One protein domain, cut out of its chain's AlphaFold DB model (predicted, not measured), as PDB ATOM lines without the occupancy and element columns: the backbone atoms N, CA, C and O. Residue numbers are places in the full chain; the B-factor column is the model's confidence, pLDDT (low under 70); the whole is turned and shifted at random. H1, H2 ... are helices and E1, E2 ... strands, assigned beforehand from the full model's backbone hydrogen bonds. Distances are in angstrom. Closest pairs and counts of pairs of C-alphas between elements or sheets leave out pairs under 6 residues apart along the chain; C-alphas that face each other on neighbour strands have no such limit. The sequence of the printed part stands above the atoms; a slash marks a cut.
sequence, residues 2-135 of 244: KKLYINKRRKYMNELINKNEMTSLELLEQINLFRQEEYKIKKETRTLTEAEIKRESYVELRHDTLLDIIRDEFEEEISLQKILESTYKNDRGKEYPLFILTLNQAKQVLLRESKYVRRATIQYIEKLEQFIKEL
ATOM      1  N   LYS A   2      28.123  46.364 -20.819       27.83
ATOM      2  CA  LYS A   2      27.722  46.647 -19.411       27.83
ATOM      3  C   LYS A   2      27.815  48.128 -18.984       27.83
ATOM      4  O   LYS A   2      26.861  48.645 -18.418       27.83
ATOM      5  N   LYS A   3      28.905  48.843 -19.307       26.23
ATOM      6  CA  LYS A   3      29.069  50.284 -18.981       26.23
ATOM      7  C   LYS A   3      28.019  51.191 -19.645       26.23
ATOM      8  O   LYS A   3      27.553  52.136 -19.020       26.23
ATOM      9  N   LEU A   4      27.617  50.884 -20.881       27.62
ATOM     10  CA  LEU A   4      26.611  51.653 -21.624       27.62
ATOM     11  C   LEU A   4      25.210  51.456 -21.025       27.62
ATOM     12  O   LEU A   4      24.462  52.415 -20.868       27.62
ATOM     13  N   TYR A   5      24.894  50.224 -20.616       32.41
ATOM     14  CA  TYR A   5      23.632  49.878 -19.958       32.41
ATOM     15  C   TYR A   5      23.515  50.527 -18.570       32.41
ATOM     16  O   TYR A   5      22.479  51.092 -18.234       32.41
ATOM     17  N   ILE A   6      24.605  50.525 -17.793       32.00
ATOM     18  CA  ILE A   6      24.678  51.189 -16.483       32.00
ATOM     19  C   ILE A   6      24.522  52.709 -16.629       32.00
ATOM     20  O   ILE A   6      23.764  53.307 -15.875       32.00
ATOM     21  N   ASN A   7      25.172  53.333 -17.619       28.98
ATOM     22  CA  ASN A   7      25.054  54.776 -17.854       28.98
ATOM     23  C   ASN A   7      23.659  55.185 -18.346       28.98
ATOM     24  O   ASN A   7      23.137  56.205 -17.900       28.98
ATOM     25  N   LYS A   8      23.021  54.376 -19.204       34.72
ATOM     26  CA  LYS A   8      21.638  54.606 -19.649       34.72
ATOM     27  C   LYS A   8      20.651  54.467 -18.485       34.72
ATOM     28  O   LYS A   8      19.810  55.340 -18.302       34.72
ATOM     29  N   ARG A   9      20.823  53.440 -17.643       38.03
ATOM     30  CA  ARG A   9      20.030  53.230 -16.421       38.03
ATOM     31  C   ARG A   9      20.228  54.376 -15.426       38.03
ATOM     32  O   ARG A   9      19.256  54.900 -14.911       38.03
ATOM     33  N   ARG A  10      21.463  54.838 -15.210       32.69
ATOM     34  CA  ARG A  10      21.778  55.958 -14.304       32.69
ATOM     35  C   ARG A  10      21.206  57.296 -14.797       32.69
ATOM     36  O   ARG A  10      20.718  58.071 -13.984       32.69
ATOM     37  N   LYS A  11      21.208  57.539 -16.113       35.62
ATOM     38  CA  LYS A  11      20.564  58.707 -16.737       35.62
ATOM     39  C   LYS A  11      19.037  58.675 -16.581       35.62
ATOM     40  O   LYS A  11      18.475  59.654 -16.110       35.62
ATOM     41  N   TYR A  12      18.398  57.546 -16.893       47.72
ATOM     42  CA  TYR A  12      16.944  57.369 -16.758       47.72
ATOM     43  C   TYR A  12      16.483  57.515 -15.300       47.72
ATOM     44  O   TYR A  12      15.507  58.194 -15.013       47.72
ATOM     45  N   MET A  13      17.254  56.967 -14.353       42.66
ATOM     46  CA  MET A  13      16.982  57.130 -12.922       42.66
ATOM     47  C   MET A  13      17.117  58.592 -12.470       42.66
ATOM     48  O   MET A  13      16.284  59.059 -11.705       42.66
ATOM     49  N   ASN A  14      18.105  59.346 -12.969       40.38
ATOM     50  CA  ASN A  14      18.223  60.781 -12.680       40.38
ATOM     51  C   ASN A  14      17.080  61.612 -13.296       40.38
ATOM     52  O   ASN A  14      16.667  62.606 -12.706       40.38
ATOM     53  N   GLU A  15      16.562  61.219 -14.462       46.66
ATOM     54  CA  GLU A  15      15.397  61.859 -15.092       46.66
ATOM     55  C   GLU A  15      14.102  61.581 -14.311       46.66
ATOM     56  O   GLU A  15      13.304  62.496 -14.122       46.66
ATOM     57  N   LEU A  16      13.931  60.367 -13.773       46.62
ATOM     58  CA  LEU A  16      12.808  60.012 -12.895       46.62
ATOM     59  C   LEU A  16      12.878  60.708 -11.527       46.62
ATOM     60  O   LEU A  16      11.853  61.142 -11.019       46.62
ATOM     61  N   ILE A  17      14.074  60.877 -10.952       46.12
ATOM     62  CA  ILE A  17      14.279  61.601  -9.680       46.12
ATOM     63  C   ILE A  17      13.882  63.087  -9.789       46.12
ATOM     64  O   ILE A  17      13.522  63.699  -8.786       46.12
ATOM     65  N   ASN A  18      13.922  63.666 -10.994       45.62
ATOM     66  CA  ASN A  18      13.533  65.056 -11.249       45.62
ATOM     67  C   ASN A  18      12.044  65.231 -11.610       45.62
ATOM     68  O   ASN A  18      11.593  66.369 -11.750       45.62
ATOM     69  N   LYS A  19      11.280  64.140 -11.762       55.12
ATOM     70  CA  LYS A  19       9.826  64.177 -11.961       55.12
ATOM     71  C   LYS A  19       9.113  63.890 -10.635       55.12
ATOM     72  O   LYS A  19       9.430  62.928  -9.945       55.12
ATOM     73  N   ASN A  20       8.108  64.696 -10.297       67.56
ATOM     74  CA  ASN A  20       7.254  64.465  -9.119       67.56
ATOM     75  C   ASN A  20       6.153  63.413  -9.367       67.56
ATOM     76  O   ASN A  20       5.430  63.038  -8.440       67.56
ATOM     77  N   GLU A  21       6.030  62.944 -10.609       76.31
ATOM     78  CA  GLU A  21       4.977  62.054 -11.095       76.31
ATOM     79  C   GLU A  21       5.561  60.999 -12.044       76.31
ATOM     80  O   GLU A  21       6.601  61.209 -12.673       76.31
ATOM     81  N   MET A  22       4.877  59.863 -12.141       82.12
ATOM     82  CA  MET A  22       5.243  58.707 -12.952       82.12
ATOM     83  C   MET A  22       3.985  58.106 -13.579       82.12
ATOM     84  O   MET A  22       2.948  57.975 -12.933       82.12
ATOM     85  N   THR A  23       4.075  57.701 -14.839       87.94
ATOM     86  CA  THR A  23       2.998  56.974 -15.518       87.94
ATOM     87  C   THR A  23       2.943  55.512 -15.072       87.94
ATOM     88  O   THR A  23       3.957  54.897 -14.750       87.94
ATOM     89  N   SER A  24       1.761  54.900 -15.125       89.75
ATOM     90  CA  SER A  24       1.594  53.460 -14.865       89.75
ATOM     91  C   SER A  24       2.448  52.570 -15.786       89.75
ATOM     92  O   SER A  24       2.828  51.478 -15.376       89.75
ATOM     93  N   LEU A  25       2.810  53.032 -16.990       89.69
ATOM     94  CA  LEU A  25       3.749  52.333 -17.879       89.69
ATOM     95  C   LEU A  25       5.187  52.385 -17.351       89.69
ATOM     96  O   LEU A  25       5.836  51.348 -17.243       89.69
ATOM     97  N   GLU A  26       5.670  53.569 -16.965       84.50
ATOM     98  CA  GLU A  26       6.990  53.723 -16.338       84.50
ATOM     99  C   GLU A  26       7.071  52.906 -15.033       84.50
ATOM    100  O   GLU A  26       8.081  52.252 -14.770       84.50
ATOM    101  N   LEU A  27       5.993  52.880 -14.238       85.62
ATOM    102  CA  LEU A  27       5.906  52.074 -13.018       85.62
ATOM    103  C   LEU A  27       5.970  50.568 -13.315       85.62
ATOM    104  O   LEU A  27       6.695  49.840 -12.633       85.62
ATOM    105  N   LEU A  28       5.262  50.106 -14.349       89.25
ATOM    106  CA  LEU A  28       5.279  48.711 -14.791       89.25
ATOM    107  C   LEU A  28       6.691  48.246 -15.152       89.25
ATOM    108  O   LEU A  28       7.122  47.177 -14.715       89.25
ATOM    109  N   GLU A  29       7.423  49.060 -15.918       84.44
ATOM    110  CA  GLU A  29       8.808  48.768 -16.289       84.44
ATOM    111  C   GLU A  29       9.691  48.579 -15.049       84.44
ATOM    112  O   GLU A  29      10.478  47.630 -14.987       84.44
ATOM    113  N   GLN A  30       9.542  49.441 -14.034       78.81
ATOM    114  CA  GLN A  30      10.305  49.315 -12.789       78.81
ATOM    115  C   GLN A  30       9.926  48.053 -12.003       78.81
ATOM    116  O   GLN A  30      10.814  47.348 -11.519       78.81
ATOM    117  N   ILE A  31       8.634  47.726 -11.905       82.19
ATOM    118  CA  ILE A  31       8.167  46.510 -11.220       82.19
ATOM    119  C   ILE A  31       8.759  45.263 -11.878       82.19
ATOM    120  O   ILE A  31       9.338  44.412 -11.197       82.19
ATOM    121  N   ASN A  32       8.665  45.165 -13.203       85.62
ATOM    122  CA  ASN A  32       9.164  44.004 -13.937       85.62
ATOM    123  C   ASN A  32      10.683  43.874 -13.854       85.62
ATOM    124  O   ASN A  32      11.199  42.761 -13.720       85.62
ATOM    125  N   LEU A  33      11.398  44.998 -13.826       82.06
ATOM    126  CA  LEU A  33      12.830  45.017 -13.557       82.06
ATOM    127  C   LEU A  33      13.155  44.445 -12.169       82.06
ATOM    128  O   LEU A  33      14.066  43.627 -12.045       82.06
ATOM    129  N   PHE A  34      12.410  44.823 -11.127       78.25
ATOM    130  CA  PHE A  34      12.619  44.275  -9.783       78.25
ATOM    131  C   PHE A  34      12.271  42.788  -9.688       78.25
ATOM    132  O   PHE A  34      13.039  42.038  -9.086       78.25
ATOM    133  N   ARG A  35      11.185  42.334 -10.325       83.12
ATOM    134  CA  ARG A  35      10.822  40.906 -10.390       83.12
ATOM    135  C   ARG A  35      11.898  40.067 -11.082       83.12
ATOM    136  O   ARG A  35      12.221  38.969 -10.628       83.12
ATOM    137  N   GLN A  36      12.501  40.595 -12.147       85.00
ATOM    138  CA  GLN A  36      13.609  39.933 -12.831       85.00
ATOM    139  C   GLN A  36      14.844  39.800 -11.928       85.00
ATOM    140  O   GLN A  36      15.466  38.737 -11.881       85.00
ATOM    141  N   GLU A  37      15.224  40.871 -11.231       77.00
ATOM    142  CA  GLU A  37      16.360  40.845 -10.304       77.00
ATOM    143  C   GLU A  37      16.090  39.927  -9.099       77.00
ATOM    144  O   GLU A  37      16.972  39.161  -8.716       77.00
ATOM    145  N   GLU A  38      14.863  39.907  -8.562       79.56
ATOM    146  CA  GLU A  38      14.439  38.951  -7.528       79.56
ATOM    147  C   GLU A  38      14.659  37.505  -7.988       79.56
ATOM    148  O   GLU A  38      15.256  36.707  -7.264       79.56
ATOM    149  N   TYR A  39      14.214  37.169  -9.199       85.81
ATOM    150  CA  TYR A  39      14.376  35.825  -9.745       85.81
ATOM    151  C   TYR A  39      15.848  35.428  -9.893       85.81
ATOM    152  O   TYR A  39      16.216  34.308  -9.537       85.81
ATOM    153  N   LYS A  40      16.712  36.343 -10.358       82.88
ATOM    154  CA  LYS A  40      18.165  36.097 -10.437       82.88
ATOM    155  C   LYS A  40      18.746  35.788  -9.059       82.88
ATOM    156  O   LYS A  40      19.421  34.774  -8.910       82.88
ATOM    157  N   ILE A  41      18.416  36.604  -8.058       78.31
ATOM    158  CA  ILE A  41      18.873  36.405  -6.678       78.31
ATOM    159  C   ILE A  41      18.391  35.050  -6.151       78.31
ATOM    160  O   ILE A  41      19.208  34.267  -5.681       78.31
ATOM    161  N   LYS A  42      17.099  34.721  -6.293       79.56
ATOM    162  CA  LYS A  42      16.554  33.424  -5.856       79.56
ATOM    163  C   LYS A  42      17.220  32.238  -6.548       79.56
ATOM    164  O   LYS A  42      17.404  31.195  -5.923       79.56
ATOM    165  N   LYS A  43      17.557  32.375  -7.834       88.25
ATOM    166  CA  LYS A  43      18.264  31.345  -8.602       88.25
ATOM    167  C   LYS A  43      19.675  31.127  -8.055       88.25
ATOM    168  O   LYS A  43      20.072  29.981  -7.864       88.25
ATOM    169  N   GLU A  44      20.397  32.204  -7.755       82.50
ATOM    170  CA  GLU A  44      21.732  32.156  -7.144       82.50
ATOM    171  C   GLU A  44      21.696  31.566  -5.725       82.50
ATOM    172  O   GLU A  44      22.510  30.706  -5.393       82.50
ATOM    173  N   THR A  45      20.713  31.954  -4.907       83.19
ATOM    174  CA  THR A  45      20.551  31.468  -3.526       83.19
ATOM    175  C   THR A  45      19.833  30.123  -3.419       83.19
ATOM    176  O   THR A  45      19.673  29.616  -2.312       83.19
ATOM    177  N   ARG A  46      19.404  29.529  -4.543       88.12
ATOM    178  CA  ARG A  46      18.630  28.272  -4.614       88.12
ATOM    179  C   ARG A  46      17.334  28.297  -3.791       88.12
ATOM    180  O   ARG A  46      16.950  27.302  -3.188       88.12
ATOM    181  N   THR A  47      16.643  29.434  -3.793       86.56
ATOM    182  CA  THR A  47      15.367  29.648  -3.084       86.56
ATOM    183  C   THR A  47      14.201  29.908  -4.044       86.56
ATOM    184  O   THR A  47      13.281  30.655  -3.712       86.56
ATOM    185  N   LEU A  48      14.264  29.368  -5.265       89.81
ATOM    186  CA  LEU A  48      13.158  29.433  -6.223       89.81
ATOM    187  C   LEU A  48      11.982  28.572  -5.746       89.81
ATOM    188  O   LEU A  48      12.171  27.504  -5.167       89.81
ATOM    189  N   THR A  49      10.767  29.030  -6.022       88.56
ATOM    190  CA  THR A  49       9.542  28.247  -5.826       88.56
ATOM    191  C   THR A  49       9.430  27.140  -6.875       88.56
ATOM    192  O   THR A  49       9.967  27.257  -7.976       88.56
ATOM    193  N   GLU A  50       8.665  26.085  -6.587       92.19
ATOM    194  CA  GLU A  50       8.419  24.985  -7.536       92.19
ATOM    195  C   GLU A  50       7.890  25.486  -8.888       92.19
ATOM    196  O   GLU A  50       8.285  25.007  -9.951       92.19
ATOM    197  N   ALA A  51       7.028  26.504  -8.855       92.19
ATOM    198  CA  ALA A  51       6.445  27.094 -10.048       92.19
ATOM    199  C   ALA A  51       7.465  27.903 -10.874       92.19
ATOM    200  O   ALA A  51       7.406  27.881 -12.102       92.19
ATOM    201  N   GLU A  52       8.400  28.604 -10.224       91.94
ATOM    202  CA  GLU A  52       9.511  29.311 -10.884       91.94
ATOM    203  C   GLU A  52      10.539  28.330 -11.467       91.94
ATOM    204  O   GLU A  52      11.067  28.575 -12.550       91.94
ATOM    205  N   ILE A  53      10.801  27.208 -10.783       91.94
ATOM    206  CA  ILE A  53      11.668  26.130 -11.285       91.94
ATOM    207  C   ILE A  53      11.045  25.514 -12.535       91.94
ATOM    208  O   ILE A  53      11.699  25.438 -13.568       91.94
ATOM    209  N   LYS A  54       9.762  25.142 -12.467       95.00
ATOM    210  CA  LYS A  54       9.044  24.522 -13.586       95.00
ATOM    211  C   LYS A  54       8.985  25.414 -14.830       95.00
ATOM    212  O   LYS A  54       8.978  24.898 -15.941       95.00
ATOM    213  N   ARG A  55       8.882  26.735 -14.652       92.06
ATOM    214  CA  ARG A  55       8.802  27.703 -15.761       92.06
ATOM    215  C   ARG A  55      10.162  28.186 -16.254       92.06
ATOM    216  O   ARG A  55      10.220  28.781 -17.321       92.06
ATOM    217  N   GLU A  56      11.217  27.996 -15.464       92.00
ATOM    218  CA  GLU A  56      12.557  28.548 -15.709       92.00
ATOM    219  C   GLU A  56      12.584  30.077 -15.929       92.00
ATOM    220  O   GLU A  56      13.523  30.626 -16.508       92.00
ATOM    221  N   SER A  57      11.573  30.794 -15.430       90.75
ATOM    222  CA  SER A  57      11.437  32.243 -15.586       90.75
ATOM    223  C   SER A  57      10.649  32.875 -14.435       90.75
ATOM    224  O   SER A  57       9.927  32.198 -13.698       90.75
ATOM    225  N   TYR A  58      10.756  34.202 -14.306       88.75
ATOM    226  CA  TYR A  58       9.806  34.990 -13.520       88.75
ATOM    227  C   TYR A  58       8.528  35.245 -14.327       88.75
ATOM    228  O   TYR A  58       8.507  35.074 -15.549       88.75
ATOM    229  N   VAL A  59       7.464  35.652 -13.635       90.19
ATOM    230  CA  VAL A  59       6.203  36.063 -14.262       90.19
ATOM    231  C   VAL A  59       6.186  37.581 -14.391       90.19
ATOM    232  O   VAL A  59       6.175  38.307 -13.390       90.19
ATOM    233  N   GLU A  60       6.188  38.052 -15.631       90.56
ATOM    234  CA  GLU A  60       6.081  39.469 -15.947       90.56
ATOM    235  C   GLU A  60       4.678  39.991 -15.601       90.56
ATOM    236  O   GLU A  60       3.665  39.361 -15.917       90.56
ATOM    237  N   LEU A  61       4.615  41.128 -14.907       92.62
ATOM    238  CA  LEU A  61       3.371  41.845 -14.675       92.62
ATOM    239  C   LEU A  61       2.907  42.452 -15.998       92.62
ATOM    240  O   LEU A  61       3.687  43.095 -16.702       92.62
ATOM    241  N   ARG A  62       1.629  42.268 -16.320       94.50
ATOM    242  CA  ARG A  62       1.005  42.908 -17.474       94.50
ATOM    243  C   ARG A  62       0.441  44.270 -17.082       94.50
ATOM    244  O   ARG A  62       0.049  44.479 -15.935       94.50
ATOM    245  N   HIS A  63       0.384  45.185 -18.048       94.19
ATOM    246  CA  HIS A  63      -0.097  46.547 -17.807       94.19
ATOM    247  C   HIS A  63      -1.553  46.585 -17.350       94.19
ATOM    248  O   HIS A  63      -1.857  47.276 -16.392       94.19
ATOM    249  N   ASP A  64      -2.431  45.794 -17.962       93.81
ATOM    250  CA  ASP A  64      -3.838  45.699 -17.562       93.81
ATOM    251  C   ASP A  64      -3.999  45.226 -16.114       93.81
ATOM    252  O   ASP A  64      -4.720  45.851 -15.346       93.81
ATOM    253  N   THR A  65      -3.233  44.213 -15.700       94.50
ATOM    254  CA  THR A  65      -3.210  43.774 -14.298       94.50
ATOM    255  C   THR A  65      -2.723  44.879 -13.358       94.50
ATOM    256  O   THR A  65      -3.259  45.033 -12.265       94.50
ATOM    257  N   LEU A  66      -1.722  45.667 -13.765       94.44
ATOM    258  CA  LEU A  66      -1.272  46.811 -12.970       94.44
ATOM    259  C   LEU A  66      -2.358  47.890 -12.863       94.44
ATOM    260  O   LEU A  66      -2.509  48.480 -11.798       94.44
ATOM    261  N   LEU A  67      -3.117  48.149 -13.929       95.06
ATOM    262  CA  LEU A  67      -4.233  49.096 -13.879       95.06
ATOM    263  C   LEU A  67      -5.314  48.635 -12.903       95.06
ATOM    264  O   LEU A  67      -5.815  49.457 -12.144       95.06
ATOM    265  N   ASP A  68      -5.630  47.342 -12.878       94.62
ATOM    266  CA  ASP A  68      -6.601  46.793 -11.925       94.62
ATOM    267  C   ASP A  68      -6.102  46.916 -10.481       94.62
ATOM    268  O   ASP A  68      -6.855  47.326  -9.604       94.62
ATOM    269  N   ILE A  69      -4.807  46.672 -10.245       93.19
ATOM    270  CA  ILE A  69      -4.172  46.909  -8.941       93.19
ATOM    271  C   ILE A  69      -4.279  48.384  -8.527       93.19
ATOM    272  O   ILE A  69      -4.560  48.672  -7.368       93.19
ATOM    273  N   ILE A  70      -4.044  49.320  -9.452       93.31
ATOM    274  CA  ILE A  70      -4.140  50.762  -9.176       93.31
ATOM    275  C   ILE A  70      -5.587  51.157  -8.857       93.31
ATOM    276  O   ILE A  70      -5.804  51.944  -7.940       93.31
ATOM    277  N   ARG A  71      -6.566  50.607  -9.584       94.69
ATOM    278  CA  ARG A  71      -7.992  50.864  -9.339       94.69
ATOM    279  C   ARG A  71      -8.442  50.365  -7.973       94.69
ATOM    280  O   ARG A  71      -9.185  51.071  -7.309       94.69
ATOM    281  N   ASP A  72      -7.970  49.192  -7.568       94.12
ATOM    282  CA  ASP A  72      -8.273  48.608  -6.261       94.12
ATOM    283  C   ASP A  72      -7.546  49.328  -5.108       94.12
ATOM    284  O   ASP A  72      -8.080  49.441  -4.012       94.12
ATOM    285  N   GLU A  73      -6.328  49.838  -5.327       93.25
ATOM    286  CA  GLU A  73      -5.586  50.600  -4.304       93.25
ATOM    287  C   GLU A  73      -6.148  51.991  -4.066       93.25
ATOM    288  O   GLU A  73      -6.142  52.453  -2.930       93.25
ATOM    289  N   PHE A  74      -6.627  52.648  -5.116       94.50
ATOM    290  CA  PHE A  74      -7.055  54.040  -5.047       94.50
ATOM    291  C   PHE A  74      -8.521  54.215  -5.425       94.50
ATOM    292  O   PHE A  74      -8.881  55.219  -6.043       94.50
ATOM    293  N   GLU A  75      -9.368  53.235  -5.108       92.94
ATOM    294  CA  GLU A  75     -10.794  53.266  -5.448       92.94
ATOM    295  C   GLU A  75     -11.445  54.571  -4.959       92.94
ATOM    296  O   GLU A  75     -12.113  55.273  -5.726       92.94
ATOM    297  N   GLU A  76     -11.166  54.960  -3.710       91.25
ATOM    298  CA  GLU A  76     -11.674  56.195  -3.113       91.25
ATOM    299  C   GLU A  76     -11.126  57.441  -3.822       91.25
ATOM    300  O   GLU A  76     -11.896  58.316  -4.224       91.25
ATOM    301  N   GLU A  77      -9.814  57.552  -4.028       92.44
ATOM    302  CA  GLU A  77      -9.208  58.713  -4.682       92.44
ATOM    303  C   GLU A  77      -9.625  58.858  -6.143       92.44
ATOM    304  O   GLU A  77      -9.779  59.986  -6.616       92.44
ATOM    305  N   ILE A  78      -9.831  57.749  -6.851       91.69
ATOM    306  CA  ILE A  78     -10.355  57.737  -8.218       91.69
ATOM    307  C   ILE A  78     -11.819  58.186  -8.208       91.69
ATOM    308  O   ILE A  78     -12.190  59.054  -9.001       91.69
ATOM    309  N   SER A  79     -12.638  57.682  -7.277       89.56
ATOM    310  CA  SER A  79     -14.044  58.099  -7.145       89.56
ATOM    311  C   SER A  79     -14.182  59.598  -6.848       89.56
ATOM    312  O   SER A  79     -15.070  60.268  -7.374       89.56
ATOM    313  N   LEU A  80     -13.243  60.147  -6.070       92.62
ATOM    314  CA  LEU A  80     -13.143  61.566  -5.732       92.62
ATOM    315  C   LEU A  80     -12.407  62.396  -6.795       92.62
ATOM    316  O   LEU A  80     -12.162  63.580  -6.565       92.62
ATOM    317  N   GLN A  81     -12.025  61.799  -7.931       86.44
ATOM    318  CA  GLN A  81     -11.278  62.440  -9.022       86.44
ATOM    319  C   GLN A  81      -9.938  63.068  -8.599       86.44
ATOM    320  O   GLN A  81      -9.411  63.961  -9.263       86.44
ATOM    321  N   LYS A  82      -9.347  62.592  -7.500       86.75
ATOM    322  CA  LYS A  82      -7.994  62.973  -7.063       86.75
ATOM    323  C   LYS A  82      -6.914  62.264  -7.883       86.75
ATOM    324  O   LYS A  82      -5.784  62.741  -7.942       86.75
ATOM    325  N   ILE A  83      -7.264  61.139  -8.508       87.69
ATOM    326  CA  ILE A  83      -6.468  60.445  -9.520       87.69
ATOM    327  C   ILE A  83      -7.336  60.320 -10.766       87.69
ATOM    328  O   ILE A  83      -8.444  59.796 -10.700       87.69
ATOM    329  N   LEU A  84      -6.829  60.797 -11.900       82.94
ATOM    330  CA  LEU A  84      -7.536  60.727 -13.173       82.94
ATOM    331  C   LEU A  84      -6.886  59.694 -14.089       82.94
ATOM    332  O   LEU A  84      -5.660  59.627 -14.217       82.94
ATOM    333  N   GLU A  85      -7.733  58.897 -14.737       87.44
ATOM    334  CA  GLU A  85      -7.315  58.030 -15.830       87.44
ATOM    335  C   GLU A  85      -6.969  58.902 -17.048       87.44
ATOM    336  O   GLU A  85      -7.688  59.833 -17.409       87.44
ATOM    337  N   SER A  86      -5.830  58.613 -17.659       89.94
ATOM    338  CA  SER A  86      -5.328  59.217 -18.888       89.94
ATOM    339  C   SER A  86      -5.198  58.132 -19.959       89.94
ATOM    340  O   SER A  86      -5.518  56.965 -19.730       89.94
ATOM    341  N   THR A  87      -4.728  58.492 -21.149       92.75
ATOM    342  CA  THR A  87      -4.607  57.560 -22.273       92.75
ATOM    343  C   THR A  87      -3.279  57.706 -22.996       92.75
ATOM    344  O   THR A  87      -2.745  58.808 -23.112       92.75
ATOM    345  N   TYR A  88      -2.775  56.607 -23.554       89.94
ATOM    346  CA  TYR A  88      -1.656  56.610 -24.496       89.94
ATOM    347  C   TYR A  88      -2.037  55.884 -25.778       89.94
ATOM    348  O   TYR A  88      -2.893  55.001 -25.778       89.94
ATOM    349  N   LYS A  89      -1.367  56.239 -26.875       90.44
ATOM    350  CA  LYS A  89      -1.474  55.522 -28.146       90.44
ATOM    351  C   LYS A  89      -0.356  54.502 -28.244       90.44
ATOM    352  O   LYS A  89       0.805  54.837 -28.021       90.44
ATOM    353  N   ASN A  90      -0.705  53.269 -28.588       87.38
ATOM    354  CA  ASN A  90       0.293  52.265 -28.934       87.38
ATOM    355  C   ASN A  90       0.828  52.481 -30.363       87.38
ATOM    356  O   ASN A  90       0.306  53.300 -31.122       87.38
ATOM    357  N   ASP A  91       1.807  51.671 -30.769       85.06
ATOM    358  CA  ASP A  91       2.413  51.724 -32.112       85.06
ATOM    359  C   ASP A  91       1.412  51.489 -33.260       85.06
ATOM    360  O   ASP A  91       1.686  51.801 -34.414       85.06
ATOM    361  N   ARG A  92       0.232  50.934 -32.951       89.56
ATOM    362  CA  ARG A  92      -0.869  50.706 -33.899       89.56
ATOM    363  C   ARG A  92      -1.904  51.838 -33.889       89.56
ATOM    364  O   ARG A  92      -2.958  51.694 -34.501       89.56
ATOM    365  N   GLY A  93      -1.639  52.932 -33.175       87.31
ATOM    366  CA  GLY A  93      -2.509  54.104 -33.076       87.31
ATOM    367  C   GLY A  93      -3.757  53.919 -32.209       87.31
ATOM    368  O   GLY A  93      -4.593  54.819 -32.167       87.31
ATOM    369  N   LYS A  94      -3.901  52.784 -31.515       91.00
ATOM    370  CA  LYS A  94      -5.036  52.518 -30.625       91.00
ATOM    371  C   LYS A  94      -4.766  53.099 -29.240       91.00
ATOM    372  O   LYS A  94      -3.657  52.971 -28.723       91.00
ATOM    373  N   GLU A  95      -5.789  53.715 -28.661       92.69
ATOM    374  CA  GLU A  95      -5.736  54.308 -27.326       92.69
ATOM    375  C   GLU A  95      -5.955  53.256 -26.238       92.69
ATOM    376  O   GLU A  95      -6.816  52.379 -26.355       92.69
ATOM    377  N   TYR A  96      -5.144  53.351 -25.189       91.81
ATOM    378  CA  TYR A  96      -5.181  52.496 -24.013       91.81
ATOM    379  C   TYR A  96      -5.136  53.348 -22.747       91.81
ATOM    380  O   TYR A  96      -4.457  54.380 -22.736       91.81
ATOM    381  N   PRO A  97      -5.820  52.911 -21.681       93.62
ATOM    382  CA  PRO A  97      -5.849  53.631 -20.417       93.62
ATOM    383  C   PRO A  97      -4.493  53.591 -19.707       93.62
ATOM    384  O   PRO A  97      -3.752  52.615 -19.821       93.62
ATOM    385  N   LEU A  98      -4.163  54.646 -18.964       93.69
ATOM    386  CA  LEU A  98      -2.997  54.733 -18.084       93.69
ATOM    387  C   LEU A  98      -3.285  55.680 -16.916       93.69
ATOM    388  O   LEU A  98      -3.965  56.681 -17.087       93.69
ATOM    389  N   PHE A  99      -2.690  55.441 -15.751       92.44
ATOM    390  CA  PHE A  99      -2.711  56.417 -14.653       92.44
ATOM    391  C   PHE A  99      -1.424  57.233 -14.588       92.44
ATOM    392  O   PHE A  99      -0.340  56.698 -14.840       92.44
ATOM    393  N   ILE A 100      -1.541  58.516 -14.245       88.81
ATOM    394  CA  ILE A 100      -0.416  59.359 -13.829       88.81
ATOM    395  C   ILE A 100      -0.461  59.411 -12.305       88.81
ATOM    396  O   ILE A 100      -1.456  59.836 -11.724       88.81
ATOM    397  N   LEU A 101       0.595  58.921 -11.666       84.69
ATOM    398  CA  LEU A 101       0.675  58.750 -10.223       84.69
ATOM    399  C   LEU A 101       1.756  59.661  -9.653       84.69
ATOM    400  O   LEU A 101       2.852  59.770 -10.203       84.69
ATOM    401  N   THR A 102       1.493  60.256  -8.495       84.56
ATOM    402  CA  THR A 102       2.550  60.870  -7.683       84.56
ATOM    403  C   THR A 102       3.530  59.801  -7.199       84.56
ATOM    404  O   THR A 102       3.186  58.623  -7.075       84.56
ATOM    405  N   LEU A 103       4.751  60.201  -6.828       78.44
ATOM    406  CA  LEU A 103       5.732  59.254  -6.280       78.44
ATOM    407  C   LEU A 103       5.220  58.500  -5.039       78.44
ATOM    408  O   LEU A 103       5.587  57.347  -4.829       78.44
ATOM    409  N   ASN A 104       4.368  59.118  -4.216       80.94
ATOM    410  CA  ASN A 104       3.802  58.458  -3.037       80.94
ATOM    411  C   ASN A 104       2.735  57.420  -3.400       80.94
ATOM    412  O   ASN A 104       2.688  56.361  -2.780       80.94
ATOM    413  N   GLN A 105       1.918  57.681  -4.420       84.12
ATOM    414  CA  GLN A 105       0.968  56.694  -4.944       84.12
ATOM    415  C   GLN A 105       1.707  55.530  -5.615       84.12
ATOM    416  O   GLN A 105       1.432  54.371  -5.324       84.12
ATOM    417  N   ALA A 106       2.735  55.813  -6.419       84.44
ATOM    418  CA  ALA A 106       3.574  54.769  -7.009       84.44
ATOM    419  C   ALA A 106       4.217  53.868  -5.934       84.44
ATOM    420  O   ALA A 106       4.235  52.647  -6.080       84.44
ATOM    421  N   LYS A 107       4.689  54.442  -4.816       80.12
ATOM    422  CA  LYS A 107       5.202  53.667  -3.673       80.12
ATOM    423  C   LYS A 107       4.149  52.738  -3.073       80.12
ATOM    424  O   LYS A 107       4.476  51.590  -2.804       80.12
ATOM    425  N   GLN A 108       2.921  53.209  -2.867       82.62
ATOM    426  CA  GLN A 108       1.828  52.392  -2.324       82.62
ATOM    427  C   GLN A 108       1.543  51.171  -3.210       82.62
ATOM    428  O   GLN A 108       1.542  50.041  -2.725       82.62
ATOM    429  N   VAL A 109       1.497  51.365  -4.532       87.50
ATOM    430  CA  VAL A 109       1.363  50.265  -5.502       87.50
ATOM    431  C   VAL A 109       2.525  49.269  -5.393       87.50
ATOM    432  O   VAL A 109       2.304  48.059  -5.356       87.50
ATOM    433  N   LEU A 110       3.770  49.748  -5.260       81.50
ATOM    434  CA  LEU A 110       4.947  48.883  -5.068       81.50
ATOM    435  C   LEU A 110       4.888  48.057  -3.773       81.50
ATOM    436  O   LEU A 110       5.495  46.987  -3.700       81.50
ATOM    437  N   LEU A 111       4.164  48.511  -2.747       79.69
ATOM    438  CA  LEU A 111       3.996  47.758  -1.504       79.69
ATOM    439  C   LEU A 111       3.058  46.551  -1.661       79.69
ATOM    440  O   LEU A 111       3.124  45.649  -0.821       79.69
ATOM    441  N   ARG A 112       2.251  46.457  -2.725       77.81
ATOM    442  CA  ARG A 112       1.422  45.267  -3.007       77.81
ATOM    443  C   ARG A 112       2.184  44.097  -3.625       77.81
ATOM    444  O   ARG A 112       1.677  42.980  -3.664       77.81
ATOM    445  N   GLU A 113       3.415  44.327  -4.063       78.38
ATOM    446  CA  GLU A 113       4.244  43.302  -4.690       78.38
ATOM    447  C   GLU A 113       4.740  42.228  -3.700       78.38
ATOM    448  O   GLU A 113       4.440  42.228  -2.497       78.38
ATOM    449  N   SER A 114       5.509  41.263  -4.220       70.12
ATOM    450  CA  SER A 114       6.075  40.163  -3.436       70.12
ATOM    451  C   SER A 114       6.811  40.672  -2.185       70.12
ATOM    452  O   SER A 114       7.356  41.780  -2.152       70.12
ATOM    453  N   LYS A 115       6.907  39.835  -1.142       73.50
ATOM    454  CA  LYS A 115       7.705  40.142   0.063       73.50
ATOM    455  C   LYS A 115       9.129  40.600  -0.291       73.50
ATOM    456  O   LYS A 115       9.694  41.421   0.427       73.50
ATOM    457  N   TYR A 116       9.705  40.072  -1.368       66.75
ATOM    458  CA  TYR A 116      11.035  40.444  -1.837       66.75
ATOM    459  C   TYR A 116      11.046  41.814  -2.510       66.75
ATOM    460  O   TYR A 116      11.881  42.626  -2.132       66.75
ATOM    461  N   VAL A 117      10.118  42.107  -3.428       60.66
ATOM    462  CA  VAL A 117      10.027  43.427  -4.081       60.66
ATOM    463  C   VAL A 117       9.723  44.514  -3.055       60.66
ATOM    464  O   VAL A 117      10.375  45.556  -3.068       60.66
ATOM    465  N   ARG A 118       8.828  44.251  -2.094       72.75
ATOM    466  CA  ARG A 118       8.551  45.168  -0.980       72.75
ATOM    467  C   ARG A 118       9.812  45.443  -0.160       72.75
ATOM    468  O   ARG A 118      10.160  46.597   0.062       72.75
ATOM    469  N   ARG A 119      10.542  44.394   0.247       66.94
ATOM    470  CA  ARG A 119      11.803  44.536   0.999       66.94
ATOM    471  C   ARG A 119      12.891  45.228   0.188       66.94
ATOM    472  O   ARG A 119      13.594  46.055   0.746       66.94
ATOM    473  N   ALA A 120      13.032  44.916  -1.096       63.53
ATOM    474  CA  ALA A 120      14.012  45.537  -1.977       63.53
ATOM    475  C   ALA A 120      13.695  47.019  -2.205       63.53
ATOM    476  O   ALA A 120      14.605  47.840  -2.184       63.53
ATOM    477  N   THR A 121      12.416  47.368  -2.354       59.38
ATOM    478  CA  THR A 121      11.948  48.755  -2.466       59.38
ATOM    479  C   THR A 121      12.219  49.519  -1.176       59.38
ATOM    480  O   THR A 121      12.784  50.604  -1.236       59.38
ATOM    481  N   ILE A 122      11.910  48.935  -0.014       63.56
ATOM    482  CA  ILE A 122      12.235  49.523   1.295       63.56
ATOM    483  C   ILE A 122      13.748  49.694   1.445       63.56
ATOM    484  O   ILE A 122      14.198  50.798   1.697       63.56
ATOM    485  N   GLN A 123      14.551  48.660   1.183       63.00
ATOM    486  CA  GLN A 123      16.015  48.747   1.239       63.00
ATOM    487  C   GLN A 123      16.584  49.768   0.252       63.00
ATOM    488  O   GLN A 123      17.625  50.368   0.504       63.00
ATOM    489  N   TYR A 124      15.948  49.939  -0.904       56.94
ATOM    490  CA  TYR A 124      16.326  50.954  -1.873       56.94
ATOM    491  C   TYR A 124      15.975  52.354  -1.365       56.94
ATOM    492  O   TYR A 124      16.823  53.235  -1.451       56.94
ATOM    493  N   ILE A 125      14.790  52.547  -0.777       57.12
ATOM    494  CA  ILE A 125      14.387  53.796  -0.114       57.12
ATOM    495  C   ILE A 125      15.333  54.109   1.045       57.12
ATOM    496  O   ILE A 125      15.882  55.198   1.071       57.12
ATOM    497  N   GLU A 126      15.624  53.152   1.921       64.12
ATOM    498  CA  GLU A 126      16.574  53.301   3.028       64.12
ATOM    499  C   GLU A 126      17.978  53.631   2.520       64.12
ATOM    500  O   GLU A 126      18.649  54.490   3.075       64.12
ATOM    501  N   LYS A 127      18.435  52.998   1.428       61.31
ATOM    502  CA  LYS A 127      19.697  53.371   0.776       61.31
ATOM    503  C   LYS A 127      19.637  54.782   0.225       61.31
ATOM    504  O   LYS A 127      20.623  55.487   0.354       61.31
ATOM    505  N   LEU A 128      18.537  55.201  -0.394       48.34
ATOM    506  CA  LEU A 128      18.369  56.568  -0.886       48.34
ATOM    507  C   LEU A 128      18.334  57.576   0.264       48.34
ATOM    508  O   LEU A 128      18.958  58.619   0.154       48.34
ATOM    509  N   GLU A 129      17.664  57.266   1.367       54.22
ATOM    510  CA  GLU A 129      17.631  58.076   2.584       54.22
ATOM    511  C   GLU A 129      19.003  58.136   3.246       54.22
ATOM    512  O   GLU A 129      19.429  59.208   3.662       54.22
ATOM    513  N   GLN A 130      19.731  57.021   3.279       56.44
ATOM    514  CA  GLN A 130      21.099  56.952   3.769       56.44
ATOM    515  C   GLN A 130      22.048  57.702   2.836       56.44
ATOM    516  O   GLN A 130      22.858  58.470   3.324       56.44
ATOM    517  N   PHE A 131      21.904  57.585   1.514       50.22
ATOM    518  CA  PHE A 131      22.630  58.409   0.549       50.22
ATOM    519  C   PHE A 131      22.320  59.881   0.780       50.22
ATOM    520  O   PHE A 131      23.246  60.669   0.878       50.22
ATOM    521  N   ILE A 132      21.047  60.253   0.947       52.31
ATOM    522  CA  ILE A 132      20.637  61.619   1.278       52.31
ATOM    523  C   ILE A 132      21.267  62.056   2.600       52.31
ATOM    524  O   ILE A 132      21.727  63.186   2.679       52.31
ATOM    525  N   LYS A 133      21.326  61.184   3.614       54.84
ATOM    526  CA  LYS A 133      21.940  61.411   4.931       54.84
ATOM    527  C   LYS A 133      23.471  61.490   4.871       54.84
ATOM    528  O   LYS A 133      24.056  62.202   5.680       54.84
ATOM    529  N   GLU A 134      24.099  60.794   3.937       49.94
ATOM    530  CA  GLU A 134      25.544  60.754   3.707       49.94
ATOM    531  C   GLU A 134      26.016  61.810   2.702       49.94
ATOM    532  O   GLU A 134      27.221  62.054   2.620       49.94
ATOM    533  N   LEU A 135      25.101  62.480   1.980       48.94
ATOM    534  CA  LEU A 135      25.432  63.688   1.226       48.94
ATOM    535  C   LEU A 135      26.133  64.652   2.197       48.94
ATOM    536  O   LEU A 135      25.578  64.921   3.274       48.94
TER     537      LEU A 135
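Overview. This is residues 2 to 135 of the 244 residues of an uncharacterized protein of Fusobacterium periodonticum 1_1_41FAA (UniProt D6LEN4). A long helix, H2, runs out from a small core, where its residues 24 to 28 meet H4 and its residues 24 to 27 graze the three-stranded sheet E1 E3 E2; beyond residue 44 of H2 the backbone folds back through H3, off to one side of H2, to H4 in the core. H6 and H7 fold back on each other as a helical hairpin, and H7 starts at H2, meeting residues 31 to 38 of H2 with its residues 116 to 117 alone, and runs away from it; residues 2 to 15 of H1 and residues 126 to 135, of which 126 to 134 belong to H7, stick out as two free arms. The printed part has 134 residues, with seven named helices and three named strands in the order H1 E1 H2 H3 H4 H5 E2 E3 H6 H7; the sheet runs E1 E3 E2, antiparallel, and the class is mostly helix. It is only just compact, close to loose, with a radius of gyration of the C-alphas of 16.6 A and spans of 45 by 44 by 32 A.

Along the chain. H1, residues 2 to 17, begins at C-alpha 2 at (27.722, 46.647, -19.411) and is 22.3 A long. E1 is residues 21 to 23, and H2, residues 24 to 44, is 30.3 A long from C-alpha 24 at (1.594, 53.460, -14.865). H3 is residues 50 to 55, H4 residues 63 to 73, 15.1 A long, and H5 residues 75 to 79. E2, residues 85 to 89, is 13.9 A long and E3, residues 95 to 102, is 22.3 A long. H6, residues 103 to 111, is 12.6 A long; H7, residues 115 to 134, is 27.5 A long and ends at C-alpha 134 at (25.544, 60.754, 3.707).

Arrangement. The pairing of E3 is staggered: its residues 100 to 102 pair with E1, with N 22 and O 101 2.8 A apart, and its residues 95 to 99 with E2, with N 86 and O 98 2.7 A apart. E2 and E3 form a hairpin. H4 is on the sheet, over E3, at a height over the sheet of 9.4 A, on a local plane fitted to just 6 C-alphas. H2 only grazes the sheet with residues 24 to 27, and H6 only grazes it with residues 103 to 109. H2 touches H4 with residues 24 to 28 alone, the closest C-alphas being those of Leu 28 and His 63, 6.5 A, about perpendicular at 78 degrees. H4 touches H6, closest at the C-alphas of Ile 70 and Val 109, 6.6 A. H2 touches H7 with residues 31 to 38 alone, closest at the C-alphas of Phe 34 and Val 117, 6.3 A, about perpendicular at 77 degrees. H6 and H7, a helical hairpin, touch at a steep tilt of 39 degrees, opposite ways, closest at the C-alphas of Leu 111 and Arg 118, 5.3 A. H5 is close to H4 but not clearly touching, with the C-alphas of Arg 71 and Ile 78 7.4 A apart. H1 is apart from H2 and H7, among others; H3 and H2 are only just apart, at 8.2 A. In the seven helices every O i to N i+4 pair is within hydrogen-bond range.

Size, cuts and confidence. The two C-alphas farthest apart, those of Arg 92 and Glu 134, are 47.0 A apart. The printed part has no cut, and no link is long. The mean pLDDT of the printed part is 76.4; residues 2 to 20, 116 to 117 and 119 to 135 are under 70.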